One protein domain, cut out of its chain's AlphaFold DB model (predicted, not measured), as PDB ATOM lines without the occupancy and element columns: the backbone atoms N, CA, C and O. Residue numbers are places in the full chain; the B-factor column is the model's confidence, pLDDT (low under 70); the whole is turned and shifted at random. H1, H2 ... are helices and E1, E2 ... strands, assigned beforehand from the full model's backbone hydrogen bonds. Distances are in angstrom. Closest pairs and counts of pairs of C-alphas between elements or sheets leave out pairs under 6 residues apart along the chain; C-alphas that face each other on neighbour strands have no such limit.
ATOM      1  N   VAL A  39     230.285 146.921 174.312       91.44
ATOM      2  CA  VAL A  39     230.091 145.803 175.233       91.44
ATOM      3  C   VAL A  39     231.437 145.433 175.841       91.44
ATOM      4  O   VAL A  39     232.441 145.402 175.131       91.44
ATOM      5  N   TYR A  40     231.468 145.173 177.147       91.88
ATOM      6  CA  TYR A  40     232.705 144.859 177.859       91.88
ATOM      7  C   TYR A  40     232.479 143.981 179.087       91.88
ATOM      8  O   TYR A  40     231.376 143.898 179.629       91.88
ATOM      9  N   GLY A  41     233.552 143.325 179.530       90.38
ATOM     10  CA  GLY A  41     233.525 142.389 180.653       90.38
ATOM     11  C   GLY A  41     232.574 141.209 180.431       90.38
ATOM     12  O   GLY A  41     231.697 141.006 181.269       90.38
ATOM     13  N   PRO A  42     232.675 140.463 179.314       93.44
ATOM     14  CA  PRO A  42     231.839 139.291 179.091       93.44
ATOM     15  C   PRO A  42     232.124 138.208 180.138       93.44
ATOM     16  O   PRO A  42     233.275 137.915 180.449       93.44
ATOM     17  N   GLU A  43     231.069 137.589 180.652       93.31
ATOM     18  CA  GLU A  43     231.137 136.497 181.622       93.31
ATOM     19  C   GLU A  43     230.093 135.446 181.267       93.31
ATOM     20  O   GLU A  43     228.925 135.773 181.028       93.31
ATOM     21  N   LYS A  44     230.522 134.183 181.214       94.44
ATOM     22  CA  LYS A  44     229.610 133.054 181.038       94.44
ATOM     23  C   LYS A  44     228.835 132.825 182.324       94.44
ATOM     24  O   LYS A  44     229.416 132.821 183.405       94.44
ATOM     25  N   LEU A  45     227.541 132.577 182.198       94.75
ATOM     26  CA  LEU A  45     226.679 132.313 183.336       94.75
ATOM     27  C   LEU A  45     225.624 131.265 183.010       94.75
ATOM     28  O   LEU A  45     225.228 131.086 181.855       94.75
ATOM     29  N   VAL A  46     225.177 130.589 184.063       95.56
ATOM     30  CA  VAL A  46     224.098 129.604 184.037       95.56
ATOM     31  C   VAL A  46     223.118 129.969 185.134       95.56
ATOM     32  O   VAL A  46     223.516 130.158 186.283       95.56
ATOM     33  N   PHE A  47     221.843 130.067 184.788       94.75
ATOM     34  CA  PHE A  47     220.786 130.367 185.743       94.75
ATOM     35  C   PHE A  47     219.464 129.760 185.297       94.75
ATOM     36  O   PHE A  47     219.284 129.429 184.124       94.75
ATOM     37  N   SER A  48     218.543 129.611 186.242       94.88
ATOM     38  CA  SER A  48     217.208 129.083 185.986       94.88
ATOM     39  C   SER A  48     216.163 130.169 186.190       94.88
ATOM     40  O   SER A  48     216.265 130.965 187.120       94.88
ATOM     41  N   ILE A  49     215.154 130.180 185.328       95.12
ATOM     42  CA  ILE A  49     214.015 131.093 185.393       95.12
ATOM     43  C   ILE A  49     212.705 130.325 185.260       95.12
ATOM     44  O   ILE A  49     212.681 129.194 184.772       95.12
ATOM     45  N   GLN A  50     211.612 130.972 185.652       95.31
ATOM     46  CA  GLN A  50     210.258 130.508 185.376       95.31
ATOM     47  C   GLN A  50     209.681 131.284 184.196       95.31
ATOM     48  O   GLN A  50     209.723 132.515 184.179       95.31
ATOM     49  N   VAL A  51     209.132 130.565 183.223       95.62
ATOM     50  CA  VAL A  51     208.449 131.143 182.061       95.62
ATOM     51  C   VAL A  51     207.047 130.566 181.981       95.62
ATOM     52  O   VAL A  51     206.857 129.365 182.153       95.62
ATOM     53  N   THR A  52     206.069 131.426 181.718       96.38
ATOM     54  CA  THR A  52     204.678 131.027 181.506       96.38
ATOM     55  C   THR A  52     204.388 131.018 180.012       96.38
ATOM     56  O   THR A  52     204.610 132.023 179.342       96.38
ATOM     57  N   VAL A  53     203.895 129.891 179.502       96.44
ATOM     58  CA  VAL A  53     203.536 129.694 178.092       96.44
ATOM     59  C   VAL A  53     202.108 129.147 177.976       96.44
ATOM     60  O   VAL A  53     201.674 128.404 178.859       96.44
ATOM     61  N   PRO A  54     201.355 129.465 176.912       95.94
ATOM     62  CA  PRO A  54     200.057 128.840 176.664       95.94
ATOM     63  C   PRO A  54     200.183 127.320 176.477       95.94
ATOM     64  O   PRO A  54     201.117 126.848 175.827       95.94
ATOM     65  N   LEU A  55     199.210 126.539 176.963       94.69
ATOM     66  CA  LEU A  55     199.165 125.070 176.820       94.69
ATOM     67  C   LEU A  55     199.306 124.640 175.352       94.69
ATOM     68  O   LEU A  55     199.966 123.650 175.050       94.69
ATOM     69  N   GLN A  56     198.718 125.414 174.440       95.12
ATOM     70  CA  GLN A  56     198.749 125.176 172.993       95.12
ATOM     71  C   GLN A  56     200.170 125.271 172.408       95.12
ATOM     72  O   GLN A  56     200.456 124.659 171.382       95.12
ATOM     73  N   GLU A  57     201.074 126.005 173.063       94.81
ATOM     74  CA  GLU A  57     202.451 126.232 172.615       94.81
ATOM     75  C   GLU A  57     203.465 125.283 173.274       94.81
ATOM     76  O   GLU A  57     204.635 125.294 172.898       94.81
ATOM     77  N   LEU A  58     203.051 124.410 174.204       92.50
ATOM     78  CA  LEU A  58     203.962 123.509 174.933       92.50
ATOM     79  C   LEU A  58     204.757 122.553 174.038       92.50
ATOM     80  O   LEU A  58     205.871 122.161 174.377       92.50
ATOM     81  N   GLN A  59     204.186 122.152 172.903       94.00
ATOM     82  CA  GLN A  59     204.877 121.298 171.935       94.00
ATOM     83  C   GLN A  59     205.755 122.113 170.975       94.00
ATOM     84  O   GLN A  59     206.654 121.572 170.328       94.00
ATOM     85  N   ASN A  60     205.533 123.426 170.896       95.00
ATOM     86  CA  ASN A  60     206.255 124.319 170.009       95.00
ATOM     87  C   ASN A  60     207.513 124.861 170.701       95.00
ATOM     88  O   ASN A  60     207.517 125.930 171.313       95.00
ATOM     89  N   ARG A  61     208.629 124.140 170.535       93.81
ATOM     90  CA  ARG A  61     209.944 124.553 171.061       93.81
ATOM     91  C   ARG A  61     210.357 125.958 170.621       93.81
ATOM     92  O   ARG A  61     211.030 126.655 171.374       93.81
ATOM     93  N   VAL A  62     209.966 126.373 169.417       94.69
ATOM     94  CA  VAL A  62     210.308 127.693 168.880       94.69
ATOM     95  C   VAL A  62     209.582 128.791 169.657       94.69
ATOM     96  O   VAL A  62     210.221 129.758 170.068       94.69
ATOM     97  N   ALA A  63     208.287 128.609 169.928       93.69
ATOM     98  CA  ALA A  63     207.499 129.543 170.733       93.69
ATOM     99  C   ALA A  63     208.026 129.637 172.174       93.69
ATOM    100  O   ALA A  63     208.235 130.738 172.683       93.69
ATOM    101  N   ILE A  64     208.333 128.497 172.806       95.12
ATOM    102  CA  ILE A  64     208.908 128.471 174.163       95.12
ATOM    103  C   ILE A  64     210.235 129.238 174.206       95.12
ATOM    104  O   ILE A  64     210.431 130.081 175.081       95.12
ATOM    105  N   ASN A  65     211.134 128.982 173.251       95.50
ATOM    106  CA  ASN A  65     212.406 129.696 173.170       95.50
ATOM    107  C   ASN A  65     212.194 131.204 172.996       95.50
ATOM    108  O   ASN A  65     212.882 131.986 173.645       95.50
ATOM    109  N   ASP A  66     211.234 131.635 172.177       93.38
ATOM    110  CA  ASP A  66     210.950 133.062 172.024       93.38
ATOM    111  C   ASP A  66     210.435 133.702 173.328       93.38
ATOM    112  O   ASP A  66     210.915 134.773 173.707       93.38
ATOM    113  N   HIS A  67     209.548 133.030 174.076       93.62
ATOM    114  CA  HIS A  67     209.108 133.493 175.404       93.62
ATOM    115  C   HIS A  67     210.270 133.619 176.393       93.62
ATOM    116  O   HIS A  67     210.386 134.632 177.091       93.62
ATOM    117  N   VAL A  68     211.171 132.632 176.418       94.88
ATOM    118  CA  VAL A  68     212.402 132.682 177.221       94.88
ATOM    119  C   VAL A  68     213.231 133.904 176.831       94.88
ATOM    120  O   VAL A  68     213.552 134.718 177.693       94.88
ATOM    121  N   LEU A  69     213.516 134.101 175.543       93.81
ATOM    122  CA  LEU A  69     214.330 135.222 175.060       93.81
ATOM    123  C   LEU A  69     213.711 136.589 175.362       93.81
ATOM    124  O   LEU A  69     214.435 137.497 175.757       93.81
ATOM    125  N   ARG A  70     212.388 136.753 175.221       90.69
ATOM    126  CA  ARG A  70     211.664 137.981 175.624       90.69
ATOM    127  C   ARG A  70     211.739 138.243 177.134       90.69
ATOM    128  O   ARG A  70     211.592 139.386 177.581       90.69
ATOM    129  N   THR A  71     211.947 137.189 177.914       91.06
ATOM    130  CA  THR A  71     212.083 137.265 179.368       91.06
ATOM    131  C   THR A  71     213.514 137.596 179.782       91.06
ATOM    132  O   THR A  71     213.688 138.415 180.677       91.06
ATOM    133  N   VAL A  72     214.536 137.017 179.139       92.19
ATOM    134  CA  VAL A  72     215.934 137.134 179.603       92.19
ATOM    135  C   VAL A  72     216.778 138.174 178.882       92.19
ATOM    136  O   VAL A  72     217.649 138.780 179.506       92.19
ATOM    137  N   LEU A  73     216.582 138.374 177.580       89.94
ATOM    138  CA  LEU A  73     217.465 139.254 176.825       89.94
ATOM    139  C   LEU A  73     217.248 140.705 177.246       89.94
ATOM    140  O   LEU A  73     216.117 141.164 177.384       89.94
ATOM    141  N   PHE A  74     218.359 141.422 177.426       81.69
ATOM    142  CA  PHE A  74     218.381 142.872 177.672       81.69
ATOM    143  C   PHE A  74     217.639 143.341 178.921       81.69
ATOM    144  O   PHE A  74     217.402 144.537 179.087       81.69
ATOM    145  N   ARG A  75     217.343 142.421 179.840       86.25
ATOM    146  CA  ARG A  75     216.941 142.771 181.199       86.25
ATOM    147  C   ARG A  75     218.172 142.861 182.095       86.25
ATOM    148  O   ARG A  75     219.102 142.065 181.923       86.25
ATOM    149  N   PRO A  76     218.207 143.806 183.048       87.31
ATOM    150  CA  PRO A  76     219.277 143.844 184.033       87.31
ATOM    151  C   PRO A  76     219.324 142.514 184.788       87.31
ATOM    152  O   PRO A  76     218.302 142.068 185.309       87.31
ATOM    153  N   LEU A  77     220.498 141.888 184.891       85.69
ATOM    154  CA  LEU A  77     220.657 140.590 185.556       85.69
ATOM    155  C   LEU A  77     220.126 140.590 186.995       85.69
ATOM    156  O   LEU A  77     219.583 139.583 187.436       85.69
ATOM    157  N   LYS A  78     220.210 141.729 187.696       84.00
ATOM    158  CA  LYS A  78     219.651 141.912 189.047       84.00
ATOM    159  C   LYS A  78     218.145 141.630 189.128       84.00
ATOM    160  O   LYS A  78     217.649 141.283 190.187       84.00
ATOM    161  N   THR A  79     217.419 141.790 188.020       81.50
ATOM    162  CA  THR A  79     215.978 141.491 187.941       81.50
ATOM    163  C   THR A  79     215.691 140.022 187.643       81.50
ATOM    164  O   THR A  79     214.614 139.535 187.969       81.50
ATOM    165  N   LEU A  80     216.640 139.319 187.016       78.38
ATOM    166  CA  LEU A  80     216.493 137.919 186.610       78.38
ATOM    167  C   LEU A  80     216.959 136.949 187.693       78.38
ATOM    168  O   LEU A  80     216.421 135.854 187.818       78.38
ATOM    169  N   LEU A  81     217.967 137.357 188.457       77.50
ATOM    170  CA  LEU A  81     218.485 136.645 189.610       77.50
ATOM    171  C   LEU A  81     217.958 137.363 190.855       77.50
ATOM    172  O   LEU A  81     218.617 138.300 191.316       77.50
ATOM    173  N   PRO A  82     216.777 136.996 191.390       59.94
ATOM    174  CA  PRO A  82     216.400 137.465 192.716       59.94
ATOM    175  C   PRO A  82     217.539 137.084 193.658       59.94
ATOM    176  O   PRO A  82     217.935 135.916 193.683       59.94
ATOM    177  N   GLN A  83     218.111 138.080 194.348       48.53
ATOM    178  CA  GLN A  83     219.174 137.886 195.331       48.53
ATOM    179  C   GLN A  83     218.707 136.819 196.312       48.53
ATOM    180  O   GLN A  83     217.878 137.051 197.185       48.53
ATOM    181  N   CYS A 109     225.131 147.875 185.348       75.94
ATOM    182  CA  CYS A 109     224.012 147.020 185.007       75.94
ATOM    183  C   CYS A 109     224.508 146.022 183.971       75.94
ATOM    184  O   CYS A 109     224.817 146.363 182.829       75.94
ATOM    185  N   ARG A 110     224.624 144.769 184.403       90.00
ATOM    186  CA  ARG A 110     224.968 143.662 183.521       90.00
ATOM    187  C   ARG A 110     223.714 143.171 182.830       90.00
ATOM    188  O   ARG A 110     222.681 142.989 183.473       90.00
ATOM    189  N   PHE A 111     223.829 142.909 181.540       92.00
ATOM    190  CA  PHE A 111     222.743 142.404 180.713       92.00
ATOM    191  C   PHE A 111     223.141 141.061 180.132       92.00
ATOM    192  O   PHE A 111     224.302 140.870 179.765       92.00
ATOM    193  N   LEU A 112     222.179 140.149 180.004       94.25
ATOM    194  CA  LEU A 112     222.367 138.970 179.170       94.25
ATOM    195  C   LEU A 112     222.387 139.419 177.706       94.25
ATOM    196  O   LEU A 112     221.367 139.856 177.171       94.25
ATOM    197  N   VAL A 113     223.568 139.362 177.089       94.44
ATOM    198  CA  VAL A 113     223.792 139.841 175.717       94.44
ATOM    199  C   VAL A 113     223.762 138.708 174.701       94.44
ATOM    200  O   VAL A 113     223.483 138.965 173.535       94.44
ATOM    201  N   TYR A 114     224.014 137.470 175.125       95.50
ATOM    202  CA  TYR A 114     223.991 136.293 174.263       95.50
ATOM    203  C   TYR A 114     223.480 135.066 175.011       95.50
ATOM    204  O   TYR A 114     223.804 134.861 176.182       95.50
ATOM    205  N   VAL A 115     222.694 134.249 174.317       95.81
ATOM    206  CA  VAL A 115     222.166 132.978 174.819       95.81
ATOM    207  C   VAL A 115     222.815 131.850 174.032       95.81
ATOM    208  O   VAL A 115     222.639 131.750 172.823       95.81
ATOM    209  N   GLU A 116     223.581 131.014 174.727       95.31
ATOM    210  CA  GLU A 116     224.302 129.886 174.137       95.31
ATOM    211  C   GLU A 116     223.377 128.671 174.000       95.31
ATOM    212  O   GLU A 116     223.343 128.038 172.941       95.31
ATOM    213  N   SER A 117     222.595 128.376 175.045       95.81
ATOM    214  CA  SER A 117     221.593 127.309 175.027       95.81
ATOM    215  C   SER A 117     220.448 127.557 176.010       95.81
ATOM    216  O   SER A 117     220.614 128.200 177.049       95.81
ATOM    217  N   ILE A 118     219.292 126.972 175.696       96.81
ATOM    218  CA  ILE A 118     218.083 126.972 176.523       96.81
ATOM    219  C   ILE A 118     217.698 125.514 176.782       96.81
ATOM    220  O   ILE A 118     217.508 124.753 175.833       96.81
ATOM    221  N   SER A 119     217.563 125.142 178.053       97.06
ATOM    222  CA  SER A 119     217.163 123.801 178.486       97.06
ATOM    223  C   SER A 119     215.849 123.880 179.256       97.06
ATOM    224  O   SER A 119     215.792 124.472 180.333       97.06
ATOM    225  N   VAL A 120     214.787 123.301 178.696       96.19
ATOM    226  CA  VAL A 120     213.442 123.292 179.291       96.19
ATOM    227  C   VAL A 120     213.279 122.054 180.173       96.19
ATOM    228  O   VAL A 120     213.452 120.936 179.692       96.19
ATOM    229  N   HIS A 121     212.911 122.248 181.439       95.81
ATOM    230  CA  HIS A 121     212.675 121.162 182.397       95.81
ATOM    231  C   HIS A 121     211.214 120.719 182.324       95.81
ATOM    232  O   HIS A 121     210.337 121.318 182.944       95.81
ATOM    233  N   THR A 122     210.914 119.711 181.508       90.44
ATOM    234  CA  THR A 122     209.528 119.284 181.231       90.44
ATOM    235  C   THR A 122     208.802 118.719 182.452       90.44
ATOM    236  O   THR A 122     207.582 118.804 182.539       90.44
ATOM    237  N   ASP A 123     209.546 118.170 183.407       94.38
ATOM    238  CA  ASP A 123     209.070 117.680 184.704       94.38
ATOM    239  C   ASP A 123     208.575 118.801 185.635       94.38
ATOM    240  O   ASP A 123     207.825 118.552 186.577       94.38
ATOM    241  N   SER A 124     208.949 120.051 185.356       94.88
ATOM    242  CA  SER A 124     208.535 121.216 186.142       94.88
ATOM    243  C   SER A 124     207.209 121.848 185.706       94.88
ATOM    244  O   SER A 124     206.786 122.831 186.315       94.88
ATOM    245  N   ALA A 125     206.559 121.315 184.667       95.00
ATOM    246  CA  ALA A 125     205.355 121.899 184.091       95.00
ATOM    247  C   ALA A 125     204.197 121.956 185.094       95.00
ATOM    248  O   ALA A 125     203.760 120.937 185.632       95.00
ATOM    249  N   ARG A 126     203.670 123.162 185.331       95.88
ATOM    250  CA  ARG A 126     202.526 123.396 186.222       95.88
ATOM    251  C   ARG A 126     201.521 124.318 185.562       95.88
ATOM    252  O   ARG A 126     201.866 125.427 185.170       95.88
ATOM    253  N   GLN A 127     200.267 123.890 185.453       96.12
ATOM    254  CA  GLN A 127     199.200 124.782 185.010       96.12
ATOM    255  C   GLN A 127     198.942 125.834 186.092       96.12
ATOM    256  O   GLN A 127     198.681 125.495 187.244       96.12
ATOM    257  N   VAL A 128     199.025 127.109 185.719       96.38
ATOM    258  CA  VAL A 128     198.872 128.246 186.643       96.38
ATOM    259  C   VAL A 128     197.594 129.043 186.396       96.38
ATOM    260  O   VAL A 128     197.221 129.885 187.207       96.38
ATOM    261  N   SER A 129     196.902 128.779 185.286       94.38
ATOM    262  CA  SER A 129     195.728 129.536 184.850       94.38
ATOM    263  C   SER A 129     194.626 128.615 184.340       94.38
ATOM    264  O   SER A 129     194.880 127.623 183.650       94.38
ATOM    265  N   HIS A 130     193.375 128.994 184.610       92.88
ATOM    266  CA  HIS A 130     192.187 128.327 184.065       92.88
ATOM    267  C   HIS A 130     192.087 128.457 182.537       92.88
ATOM    268  O   HIS A 130     191.404 127.663 181.903       92.88
ATOM    269  N   LYS A 131     192.794 129.427 181.933       92.88
ATOM    270  CA  LYS A 131     192.876 129.609 180.474       92.88
ATOM    271  C   LYS A 131     193.852 128.644 179.793       92.88
ATOM    272  O   LYS A 131     193.966 128.660 178.574       92.88
ATOM    273  N   GLY A 132     194.540 127.811 180.576       93.38
ATOM    274  CA  GLY A 132     195.541 126.878 180.074       93.38
ATOM    275  C   GLY A 132     196.952 127.457 180.029       93.38
ATOM    276  O   GLY A 132     197.763 126.967 179.265       93.38
ATOM    277  N   ASP A 133     197.293 128.480 180.809       96.25
ATOM    278  CA  ASP A 133     198.699 128.895 180.906       96.25
ATOM    279  C   ASP A 133     199.483 127.910 181.783       96.25
ATOM    280  O   ASP A 133     199.028 127.520 182.865       96.25
ATOM    281  N   VAL A 134     200.666 127.519 181.316       96.69
ATOM    282  CA  VAL A 134     201.555 126.555 181.965       96.69
ATOM    283  C   VAL A 134     202.892 127.213 182.268       96.69
ATOM    284  O   VAL A 134     203.543 127.785 181.398       96.69
ATOM    285  N   GLN A 135     203.301 127.131 183.526       97.06
ATOM    286  CA  GLN A 135     204.594 127.579 184.008       97.06
ATOM    287  C   GLN A 135     205.626 126.457 183.865       97.06
ATOM    288  O   GLN A 135     205.353 125.306 184.208       97.06
ATOM    289  N   LEU A 136     206.811 126.809 183.371       96.75
ATOM    290  CA  LEU A 136     207.949 125.923 183.143       96.75
ATOM    291  C   LEU A 136     209.203 126.512 183.793       96.75
ATOM    292  O   LEU A 136     209.460 127.711 183.671       96.75
ATOM    293  N   ASN A 137     210.022 125.665 184.411       96.62
ATOM    294  CA  ASN A 137     211.397 126.006 184.754       96.62
ATOM    295  C   ASN A 137     212.286 125.819 183.523       96.62
ATOM    296  O   ASN A 137     212.246 124.794 182.839       96.62
ATOM    297  N   VAL A 138     213.139 126.803 183.270       97.12
ATOM    298  CA  VAL A 138     214.062 126.804 182.138       97.12
ATOM    299  C   VAL A 138     215.441 127.206 182.628       97.12
ATOM    300  O   VAL A 138     215.581 128.226 183.297       97.12
ATOM    301  N   THR A 139     216.465 126.432 182.278       97.12
ATOM    302  CA  THR A 139     217.865 126.812 182.492       97.12
ATOM    303  C   THR A 139     218.419 127.474 181.242       97.12
ATOM    304  O   THR A 139     218.326 126.937 180.138       97.12
ATOM    305  N   VAL A 140     219.021 128.642 181.430       96.56
ATOM    306  CA  VAL A 140     219.657 129.431 180.382       96.56
ATOM    307  C   VAL A 140     221.159 129.442 180.631       96.56
ATOM    308  O   VAL A 140     221.619 129.852 181.698       96.56
ATOM    309  N   LEU A 141     221.917 128.996 179.631       96.75
ATOM    310  CA  LEU A 141     223.360 129.197 179.537       96.75
ATOM    311  C   LEU A 141     223.596 130.350 178.566       96.75
ATOM    312  O   LEU A 141     223.093 130.342 177.440       96.75
ATOM    313  N   GLY A 142     224.370 131.341 178.983       95.56
ATOM    314  CA  GLY A 142     224.647 132.488 178.134       95.56
ATOM    315  C   GLY A 142     225.810 133.330 178.620       95.56
ATOM    316  O   GLY A 142     226.564 132.944 179.512       95.56
ATOM    317  N   VAL A 143     225.956 134.493 177.997       95.12
ATOM    318  CA  VAL A 143     227.001 135.466 178.300       95.12
ATOM    319  C   VAL A 143     226.342 136.767 178.714       95.12
ATOM    320  O   VAL A 143     225.531 137.327 177.968       95.12
ATOM    321  N   ALA A 144     226.724 137.274 179.883       94.19
ATOM    322  CA  ALA A 144     226.398 138.633 180.270       94.19
ATOM    323  C   ALA A 144     227.595 139.551 180.211       94.19
ATOM    324  O   ALA A 144     228.726 139.173 180.508       94.19
ATOM    325  N   ALA A 145     227.313 140.803 179.907       93.25
ATOM    326  CA  ALA A 145     228.314 141.838 179.807       93.25
ATOM    327  C   ALA A 145     227.737 143.175 180.261       93.25
ATOM    328  O   ALA A 145     226.520 143.346 180.388       93.25
ATOM    329  N   ASN A 146     228.630 144.125 180.499       91.38
ATOM    330  CA  ASN A 146     228.251 145.518 180.645       91.38
ATOM    331  C   ASN A 146     228.005 146.107 179.257       91.38
ATOM    332  O   ASN A 146     228.774 145.864 178.323       91.38
ATOM    333  N   LEU A 147     226.938 146.888 179.136       88.25
ATOM    334  CA  LEU A 147     226.488 147.460 177.877       88.25
ATOM    335  C   LEU A 147     226.356 148.969 178.040       88.25
ATOM    336  O   LEU A 147     225.592 149.432 178.882       88.25
ATOM    337  N   ARG A 148     227.060 149.735 177.206       87.50
ATOM    338  CA  ARG A 148     226.751 151.155 177.029       87.50
ATOM    339  C   ARG A 148     225.831 151.323 175.830       87.50
ATOM    340  O   ARG A 148     226.151 150.865 174.732       87.50
ATOM    341  N   HIS A 149     224.711 152.004 176.052       87.12
ATOM    342  CA  HIS A 149     223.748 152.333 175.006       87.12
ATOM    343  C   HIS A 149     224.368 153.183 173.890       87.12
ATOM    344  O   HIS A 149     225.282 153.975 174.129       87.12
ATOM    345  N   GLY A 150     223.883 152.989 172.664       88.62
ATOM    346  CA  GLY A 150     224.450 153.584 171.453       88.62
ATOM    347  C   GLY A 150     224.558 152.597 170.292       88.62
ATOM    348  O   GLY A 150     223.981 151.509 170.316       88.62
ATOM    349  N   MET A 151     225.313 152.986 169.266       91.00
ATOM    350  CA  MET A 151     225.495 152.208 168.040       91.00
ATOM    351  C   MET A 151     226.801 151.416 168.064       91.00
ATOM    352  O   MET A 151     227.868 151.961 168.352       91.00
ATOM    353  N   MET A 152     226.720 150.138 167.715       92.62
ATOM    354  CA  MET A 152     227.858 149.236 167.542       92.62
ATOM    355  C   MET A 152     227.854 148.680 166.121       92.62
ATOM    356  O   MET A 152     226.811 148.610 165.475       92.62
ATOM    357  N   VAL A 153     229.022 148.267 165.640       93.25
ATOM    358  CA  VAL A 153     229.165 147.578 164.355       93.25
ATOM    359  C   VAL A 153     229.517 146.127 164.632       93.25
ATOM    360  O   VAL A 153     230.359 145.840 165.485       93.25
ATOM    361  N   GLY A 154     228.872 145.219 163.914       94.75
ATOM    362  CA  GLY A 154     229.165 143.801 164.012       94.75
ATOM    363  C   GLY A 154     228.921 143.061 162.712       94.75
ATOM    364  O   GLY A 154     228.412 143.622 161.745       94.75
ATOM    365  N   VAL A 155     229.300 141.788 162.705       95.81
ATOM    366  CA  VAL A 155     229.090 140.874 161.580       95.81
ATOM    367  C   VAL A 155     228.107 139.801 162.005       95.81
ATOM    368  O   VAL A 155     228.291 139.164 163.043       95.81
ATOM    369  N   VAL A 156     227.061 139.604 161.216       96.31
ATOM    370  CA  VAL A 156     226.050 138.576 161.471       96.31
ATOM    371  C   VAL A 156     226.680 137.199 161.273       96.31
ATOM    372  O   VAL A 156     227.291 136.934 160.242       96.31
ATOM    373  N   VAL A 157     226.543 136.316 162.255       96.56
ATOM    374  CA  VAL A 157     227.147 134.975 162.267       96.56
ATOM    375  C   VAL A 157     226.111 133.896 161.988       96.56
ATOM    376  O   VAL A 157     226.385 132.960 161.245       96.56
ATOM    377  N   SER A 158     224.928 134.017 162.581       95.25
ATOM    378  CA  SER A 158     223.912 132.963 162.550       95.25
ATOM    379  C   SER A 158     222.546 133.505 162.949       95.25
ATOM    380  O   SER A 158     222.422 134.590 163.516       95.25
ATOM    381  N   ASN A 159     221.514 132.712 162.675       92.19
ATOM    382  CA  ASN A 159     220.153 132.926 163.140       92.19
ATOM    383  C   ASN A 159     219.677 131.631 163.814       92.19
ATOM    384  O   ASN A 159     219.433 130.641 163.125       92.19
ATOM    385  N   ARG A 160     219.613 131.612 165.152       88.50
ATOM    386  CA  ARG A 160     219.172 130.432 165.922       88.50
ATOM    387  C   ARG A 160     217.723 130.510 166.380       88.50
ATOM    388  O   ARG A 160     217.097 129.471 166.581       88.50
ATOM    389  N   TYR A 161     217.204 131.717 166.578       89.88
ATOM    390  CA  TYR A 161     215.878 131.937 167.137       89.88
ATOM    391  C   TYR A 161     215.099 132.940 166.302       89.88
ATOM    392  O   TYR A 161     215.669 133.868 165.730       89.88
ATOM    393  N   VAL A 162     213.778 132.774 166.288       89.56
ATOM    394  CA  VAL A 162     212.860 133.632 165.533       89.56
ATOM    395  C   VAL A 162     213.089 135.106 165.868       89.56
ATOM    396  O   VAL A 162     213.234 135.489 167.032       89.56
ATOM    397  N   ASP A 163     213.146 135.926 164.820       89.62
ATOM    398  CA  ASP A 163     213.370 137.372 164.881       89.62
ATOM    399  C   ASP A 163     214.656 137.789 165.608       89.62
ATOM    400  O   ASP A 163     214.738 138.897 166.147       89.62
ATOM    401  N   THR A 164     215.676 136.926 165.651       93.06
ATOM    402  CA  THR A 164     216.987 137.252 166.228       93.06
ATOM    403  C   THR A 164     218.129 136.952 165.268       93.06
ATOM    404  O   THR A 164     218.028 136.100 164.395       93.06
ATOM    405  N   MET A 165     219.240 137.656 165.456       95.00
ATOM    406  CA  MET A 165     220.513 137.393 164.798       95.00
ATOM    407  C   MET A 165     221.614 137.335 165.846       95.00
ATOM    408  O   MET A 165     221.651 138.137 166.779       95.00
ATOM    409  N   GLU A 166     222.535 136.400 165.668       96.06
ATOM    410  CA  GLU A 166     223.775 136.334 166.423       96.06
ATOM    411  C   GLU A 166     224.803 137.190 165.706       96.06
ATOM    412  O   GLU A 166     225.169 136.918 164.564       96.06
ATOM    413  N   VAL A 167     225.252 138.251 166.361       96.69
ATOM    414  CA  VAL A 167     226.137 139.247 165.772       96.69
ATOM    415  C   VAL A 167     227.432 139.282 166.555       96.69
ATOM    416  O   VAL A 167     227.442 139.451 167.773       96.69
ATOM    417  N   ARG A 168     228.542 139.117 165.841       96.50
ATOM    418  CA  ARG A 168     229.885 139.248 166.390       96.50
ATOM    419  C   ARG A 168     230.246 140.720 166.467       96.50
ATOM    420  O   ARG A 168     230.328 141.383 165.435       96.50
ATOM    421  N   VAL A 169     230.485 141.214 167.673       94.94
ATOM    422  CA  VAL A 169     230.877 142.604 167.935       94.94
ATOM    423  C   VAL A 169     232.227 142.646 168.636       94.94
ATOM    424  O   VAL A 169     232.622 141.699 169.317       94.94
ATOM    425  N   SER A 170     232.962 143.738 168.456       91.88
ATOM    426  CA  SER A 170     234.197 143.990 169.202       91.88
ATOM    427  C   SER A 170     233.873 144.323 170.659       91.88
ATOM    428  O   SER A 170     233.024 145.168 170.937       91.88
ATOM    429  N   CYS A 171     234.563 143.667 171.582       87.81
ATOM    430  CA  CYS A 171     234.530 143.970 173.002       87.81
ATOM    431  C   CYS A 171     235.612 145.016 173.295       87.81
ATOM    432  O   CYS A 171     236.804 144.754 173.139       87.81
ATOM    433  N   GLU A 172     235.186 146.216 173.684       80.62
ATOM    434  CA  GLU A 172     236.059 147.370 173.912       80.62
ATOM    435  C   GLU A 172     235.851 147.883 175.339       80.62
ATOM    436  O   GLU A 172     234.748 148.278 175.714       80.62
ATOM    437  N   ALA A 173     236.919 147.893 176.142       69.88
ATOM    438  CA  ALA A 173     236.883 148.527 177.456       69.88
ATOM    439  C   ALA A 173     236.777 150.057 177.300       69.88
ATOM    440  O   ALA A 173     237.408 150.613 176.391       69.88
ATOM    441  N   PRO A 174     236.037 150.758 178.182       68.56
ATOM    442  CA  PRO A 174     235.942 152.214 178.146       68.56
ATOM    443  C   PRO A 174     237.336 152.857 178.209       68.56
ATOM    444  O   PRO A 174     238.211 152.392 178.941       68.56
ATOM    445  N   ALA A 175     237.538 153.940 177.452       62.12
ATOM    446  CA  ALA A 175     238.847 154.563 177.209       62.12
ATOM    447  C   ALA A 175     239.672 154.870 178.482       62.12
ATOM    448  O   ALA A 175     240.900 154.836 178.437       62.12
ATOM    449  N   SER A 202     239.251 141.527 171.280       86.88
ATOM    450  CA  SER A 202     238.418 140.422 171.740       86.88
ATOM    451  C   SER A 202     237.025 140.613 171.152       86.88
ATOM    452  O   SER A 202     236.467 141.703 171.258       86.88
ATOM    453  N   HIS A 203     236.469 139.591 170.514       92.06
ATOM    454  CA  HIS A 203     235.118 139.639 169.971       92.06
ATOM    455  C   HIS A 203     234.169 138.837 170.851       92.06
ATOM    456  O   HIS A 203     234.559 137.836 171.450       92.06
ATOM    457  N   ILE A 204     232.909 139.254 170.893       94.25
ATOM    458  CA  ILE A 204     231.839 138.517 171.561       94.25
ATOM    459  C   ILE A 204     230.660 138.337 170.613       94.25
ATOM    460  O   ILE A 204     230.481 139.115 169.673       94.25
ATOM    461  N   LEU A 205     229.849 137.320 170.874       96.19
ATOM    462  CA  LEU A 205     228.547 137.169 170.237       96.19
ATOM    463  C   LEU A 205     227.495 137.929 171.037       96.19
ATOM    464  O   LEU A 205     227.566 138.000 172.263       96.19
ATOM    465  N   VAL A 206     226.527 138.487 170.320       95.25
ATOM    466  CA  VAL A 206     225.371 139.197 170.863       95.25
ATOM    467  C   VAL A 206     224.124 138.745 170.110       95.25
ATOM    468  O   VAL A 206     224.132 138.699 168.883       95.25
ATOM    469  N   THR A 207     223.044 138.425 170.817       95.75
ATOM    470  CA  THR A 207     221.763 138.000 170.233       95.75
ATOM    471  C   THR A 207     220.850 139.207 170.037       95.75
ATOM    472  O   THR A 207     220.108 139.548 170.945       95.75
ATOM    473  N   ALA A 208     220.867 139.868 168.879       93.94
ATOM    474  CA  ALA A 208     220.075 141.076 168.614       93.94
ATOM    475  C   ALA A 208     218.752 140.777 167.884       93.94
ATOM    476  O   ALA A 208     218.685 139.879 167.051       93.94
ATOM    477  N   ARG A 209     217.692 141.550 168.156       91.94
ATOM    478  CA  ARG A 209     216.383 141.406 167.495       91.94
ATOM    479  C   ARG A 209     216.391 142.022 166.094       91.94
ATOM    480  O   ARG A 209     216.847 143.151 165.915       91.94
ATOM    481  N   CYS A 210     215.825 141.315 165.123       88.94
ATOM    482  CA  CYS A 210     215.595 141.803 163.765       88.94
ATOM    483  C   CYS A 210     214.109 142.094 163.581       88.94
ATOM    484  O   CYS A 210     213.296 141.183 163.533       88.94
ATOM    485  N   ARG A 211     213.753 143.375 163.492       79.12
ATOM    486  CA  ARG A 211     212.396 143.828 163.135       79.12
ATOM    487  C   ARG A 211     212.434 144.787 161.946       79.12
ATOM    488  O   ARG A 211     211.681 145.752 161.904       79.12
ATOM    489  N   SER A 212     213.408 144.603 161.059       72.88
ATOM    490  CA  SER A 212     213.521 145.411 159.850       72.88
ATOM    491  C   SER A 212     212.681 144.776 158.747       72.88
ATOM    492  O   SER A 212     212.637 143.555 158.642       72.88
ATOM    493  N   GLU A 213     212.033 145.610 157.934       77.62
ATOM    494  CA  GLU A 213     211.410 145.182 156.675       77.62
ATOM    495  C   GLU A 213     212.455 144.612 155.704       77.62
ATOM    496  O   GLU A 213     212.142 143.782 154.854       77.62
ATOM    497  N   GLU A 214     213.714 145.038 155.845       81.25
ATOM    498  CA  GLU A 214     214.820 144.551 155.037       81.25
ATOM    499  C   GLU A 214     215.500 143.344 155.706       81.25
ATOM    500  O   GLU A 214     215.800 143.378 156.907       81.25
ATOM    501  N   PRO A 215     215.794 142.275 154.945       84.06
ATOM    502  CA  PRO A 215     216.394 141.076 155.503       84.06
ATOM    503  C   PRO A 215     217.844 141.334 155.928       84.06
ATOM    504  O   PRO A 215     218.663 141.859 155.174       84.06
ATOM    505  N   VAL A 216     218.178 140.898 157.140       89.12
ATOM    506  CA  VAL A 216     219.561 140.807 157.615       89.12
ATOM    507  C   VAL A 216     220.101 139.425 157.244       89.12
ATOM    508  O   VAL A 216     219.489 138.412 157.573       89.12
ATOM    509  N   VAL A 217     221.243 139.380 156.555       90.44
ATOM    510  CA  VAL A 217     221.838 138.140 156.029       90.44
ATOM    511  C   VAL A 217     223.106 137.786 156.807       90.44
ATOM    512  O   VAL A 217     223.867 138.663 157.215       90.44
ATOM    513  N   VAL A 218     223.342 136.489 157.012       93.69
ATOM    514  CA  VAL A 218     224.574 135.976 157.626       93.69
ATOM    515  C   VAL A 218     225.797 136.399 156.806       93.69
ATOM    516  O   VAL A 218     225.785 136.360 155.581       93.69
ATOM    517  N   GLY A 219     226.858 136.820 157.491       93.31
ATOM    518  CA  GLY A 219     228.086 137.347 156.900       93.31
ATOM    519  C   GLY A 219     228.059 138.854 156.637       93.31
ATOM    520  O   GLY A 219     229.118 139.439 156.420       93.31
ATOM    521  N   HIS A 220     226.896 139.512 156.691       92.31
ATOM    522  CA  HIS A 220     226.816 140.952 156.455       92.31
ATOM    523  C   HIS A 220     227.264 141.763 157.671       92.31
ATOM    524  O   HIS A 220     227.039 141.391 158.828       92.31
ATOM    525  N   VAL A 221     227.861 142.921 157.387       93.25
ATOM    526  CA  VAL A 221     228.124 143.953 158.389       93.25
ATOM    527  C   VAL A 221     226.811 144.671 158.702       93.25
ATOM    528  O   VAL A 221     226.087 145.106 157.806       93.25
ATOM    529  N   THR A 222     226.499 144.788 159.984       94.19
ATOM    530  CA  THR A 222     225.246 145.344 160.495       94.19
ATOM    531  C   THR A 222     225.530 146.362 161.592       94.19
ATOM    532  O   THR A 222     226.526 146.258 162.319       94.19
ATOM    533  N   PHE A 223     224.627 147.327 161.756       93.00
ATOM    534  CA  PHE A 223     224.565 148.106 162.985       93.00
ATOM    535  C   PHE A 223     223.808 147.322 164.053       93.00
ATOM    536  O   PHE A 223     222.809 146.657 163.769       93.00
ATOM    537  N   ILE A 224     224.284 147.426 165.287       93.44
ATOM    538  CA  ILE A 224     223.562 147.019 166.483       93.44
ATOM    539  C   ILE A 224     223.240 148.283 167.259       93.44
ATOM    540  O   ILE A 224     224.140 148.978 167.730       93.44
ATOM    541  N   VAL A 225     221.955 148.589 167.367       91.38
ATOM    542  CA  VAL A 225     221.455 149.730 168.126       91.38
ATOM    543  C   VAL A 225     221.051 149.232 169.502       91.38
ATOM    544  O   VAL A 225     220.206 148.346 169.622       91.38
ATOM    545  N   SER A 226     221.698 149.773 170.529       88.25
ATOM    546  CA  SER A 226     221.398 149.475 171.922       88.25
ATOM    547  C   SER A 226     220.439 150.502 172.503       88.25
ATOM    548  O   SER A 226     220.833 151.644 172.744       88.25
ATOM    549  N   GLU A 227     219.205 150.065 172.746       81.50
ATOM    550  CA  GLU A 227     218.126 150.812 173.390       81.50
ATOM    551  C   GLU A 227     217.842 150.208 174.782       81.50
ATOM    552  O   GLU A 227     218.145 149.033 175.031       81.50
ATOM    553  N   PRO A 228     217.258 150.968 175.725       79.25
ATOM    554  CA  PRO A 228     216.810 150.407 176.995       79.25
ATOM    555  C   PRO A 228     215.861 149.218 176.770       79.25
ATOM    556  O   PRO A 228     214.802 149.354 176.161       79.25
ATOM    557  N   GLY A 229     216.253 148.032 177.245       80.62
ATOM    558  CA  GLY A 229     215.461 146.805 177.116       80.62
ATOM    559  C   GLY A 229     215.536 146.098 175.756       80.62
ATOM    560  O   GLY A 229     214.856 145.086 175.579       80.62
ATOM    561  N   MET A 230     216.341 146.571 174.793       84.25
ATOM    562  CA  MET A 230     216.464 145.915 173.486       84.25
ATOM    563  C   MET A 230     217.797 146.199 172.778       84.25
ATOM    564  O   MET A 230     218.221 147.343 172.673       84.25
ATOM    565  N   LEU A 231     218.412 145.173 172.178       89.75
ATOM    566  CA  LEU A 231     219.371 145.370 171.083       89.75
ATOM    567  C   LEU A 231     218.710 145.047 169.751       89.75
ATOM    568  O   LEU A 231     218.171 143.952 169.567       89.75
ATOM    569  N   ARG A 232     218.788 145.988 168.815       92.06
ATOM    570  CA  ARG A 232     218.232 145.862 167.468       92.06
ATOM    571  C   ARG A 232     219.344 145.704 166.449       92.06
ATOM    572  O   ARG A 232     220.315 146.451 166.468       92.06
ATOM    573  N   CYS A 233     219.174 144.755 165.545       92.75
ATOM    574  CA  CYS A 233     220.043 144.554 164.398       92.75
ATOM    575  C   CYS A 233     219.464 145.308 163.195       92.75
ATOM    576  O   CYS A 233     218.302 145.104 162.840       92.75
ATOM    577  N   VAL A 234     220.259 146.193 162.591       91.75
ATOM    578  CA  VAL A 234     219.851 147.044 161.464       91.75
ATOM    579  C   VAL A 234     220.852 146.882 160.319       91.75
ATOM    580  O   VAL A 234     222.034 147.187 160.519       91.75
ATOM    581  N   PRO A 235     220.416 146.443 159.124       90.75
ATOM    582  CA  PRO A 235     221.323 146.246 158.002       90.75
ATOM    583  C   PRO A 235     221.985 147.569 157.598       90.75
ATOM    584  O   PRO A 235     221.340 148.621 157.561       90.75
ATOM    585  N   ILE A 236     223.282 147.523 157.281       87.44
ATOM    586  CA  ILE A 236     223.966 148.673 156.682       87.44
ATOM    587  C   ILE A 236     223.588 148.708 155.209       87.44
ATOM    588  O   ILE A 236     223.932 147.808 154.444       87.44
TER     589      ILE A 236
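This is residues 39 to 83, 109 to 175 and 202 to 236 of the 279 residues of an uncharacterized protein of Trypanosoma vivax (strain Y486) (UniProt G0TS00). A five-stranded sheet, folded back on itself into two leaves, E6 and E5 against E7 and E8 with E4 as the hinge, makes a compact head. A second sheet of three long strands, E1 E3 E2, crosses that head at one end as a sandwich, two sheets only partly face to face; its other end reaches away from the head, and the sheet curls round H1. The printed part has 147 residues, with two named helices and eight named strands that follow along the chain as E1 H1 H2 E2 E3 E4 E5 E6 E7 E8, and its class is mostly strand; both sheets, in the orders E6 E5 E4 E7 E8 and E1 E3 E2, are antiparallel. The whole is compact, with a radius of gyration of the C-alphas of 15.9 A and spans of 51 by 37 by 22 A.

Begin with the larger sheet at C-alpha 150, (224.450, 153.584, 171.453), where E4 starts; it runs 22.5 A through residues 150 to 158 and bends by 62 degrees at residue 155. E5 is residues 164 to 170, E6 residues 203 to 209, E7 residues 221 to 227 and E8 residues 230 to 235, ending at C-alpha 235, (221.323, 146.246, 158.002). Find C-alpha 39 at (230.091, 145.803, 175.233); from there E1, residues 39 to 54, covers 34.5 A, with a bend of 99 degrees at residue 42. E2 is residues 110 to 127, 32.0 A, and E3 residues 133 to 148, 36.0 A. H1 is residues 61 to 72, 16.3 A, and H2 residues 77 to 80.

In the larger, strongly twisted sheet, look at N 167 and O 206, 2.8 A apart, for E5 and E6; N 155 and O 168, 2.9 A, for the hairpin E4 and E5; N 152 and O 224, 2.8 A, for E4 and E7; and N 225 and O 232, 2.8 A, for the hairpin E7 and E8. The closest C-alphas of edge strands E6 and E8 are those of Arg 209 and Arg 232, 4.8 A apart. Across the sandwich, whose strands stand at 79 degrees, the closest C-alphas of E2 and E6 are those of Tyr 114 and Val 206, 4.7 A apart. Inner strand E3 pairs with E1 through N 45 and O 142, 2.9 A, and with E2, in a hairpin, through N 119 and O 139, 2.9 A. H1 is on this sheet, with Val 51 and Val 68 as the closest C-alphas of E1 and H1, 6.4 A. H2 is on the opposite face, at a height over the sheet of 5.2 A. Every O i to N i+4 pair in H1 is within hydrogen-bond range; H2 is too short for one.

The C-alphas farthest apart are those of His 130 and Ala 175, 54.0 A. Two cuts remove residues 84 to 108 and 176 to 201, with C-alpha gaps of 14.6 A and 15.2 A. The link E6 to E7 is long, with 11 residues. The mean pLDDT of the printed part is 90.8; residues 82 to 83 and 173 to 175 are under 70.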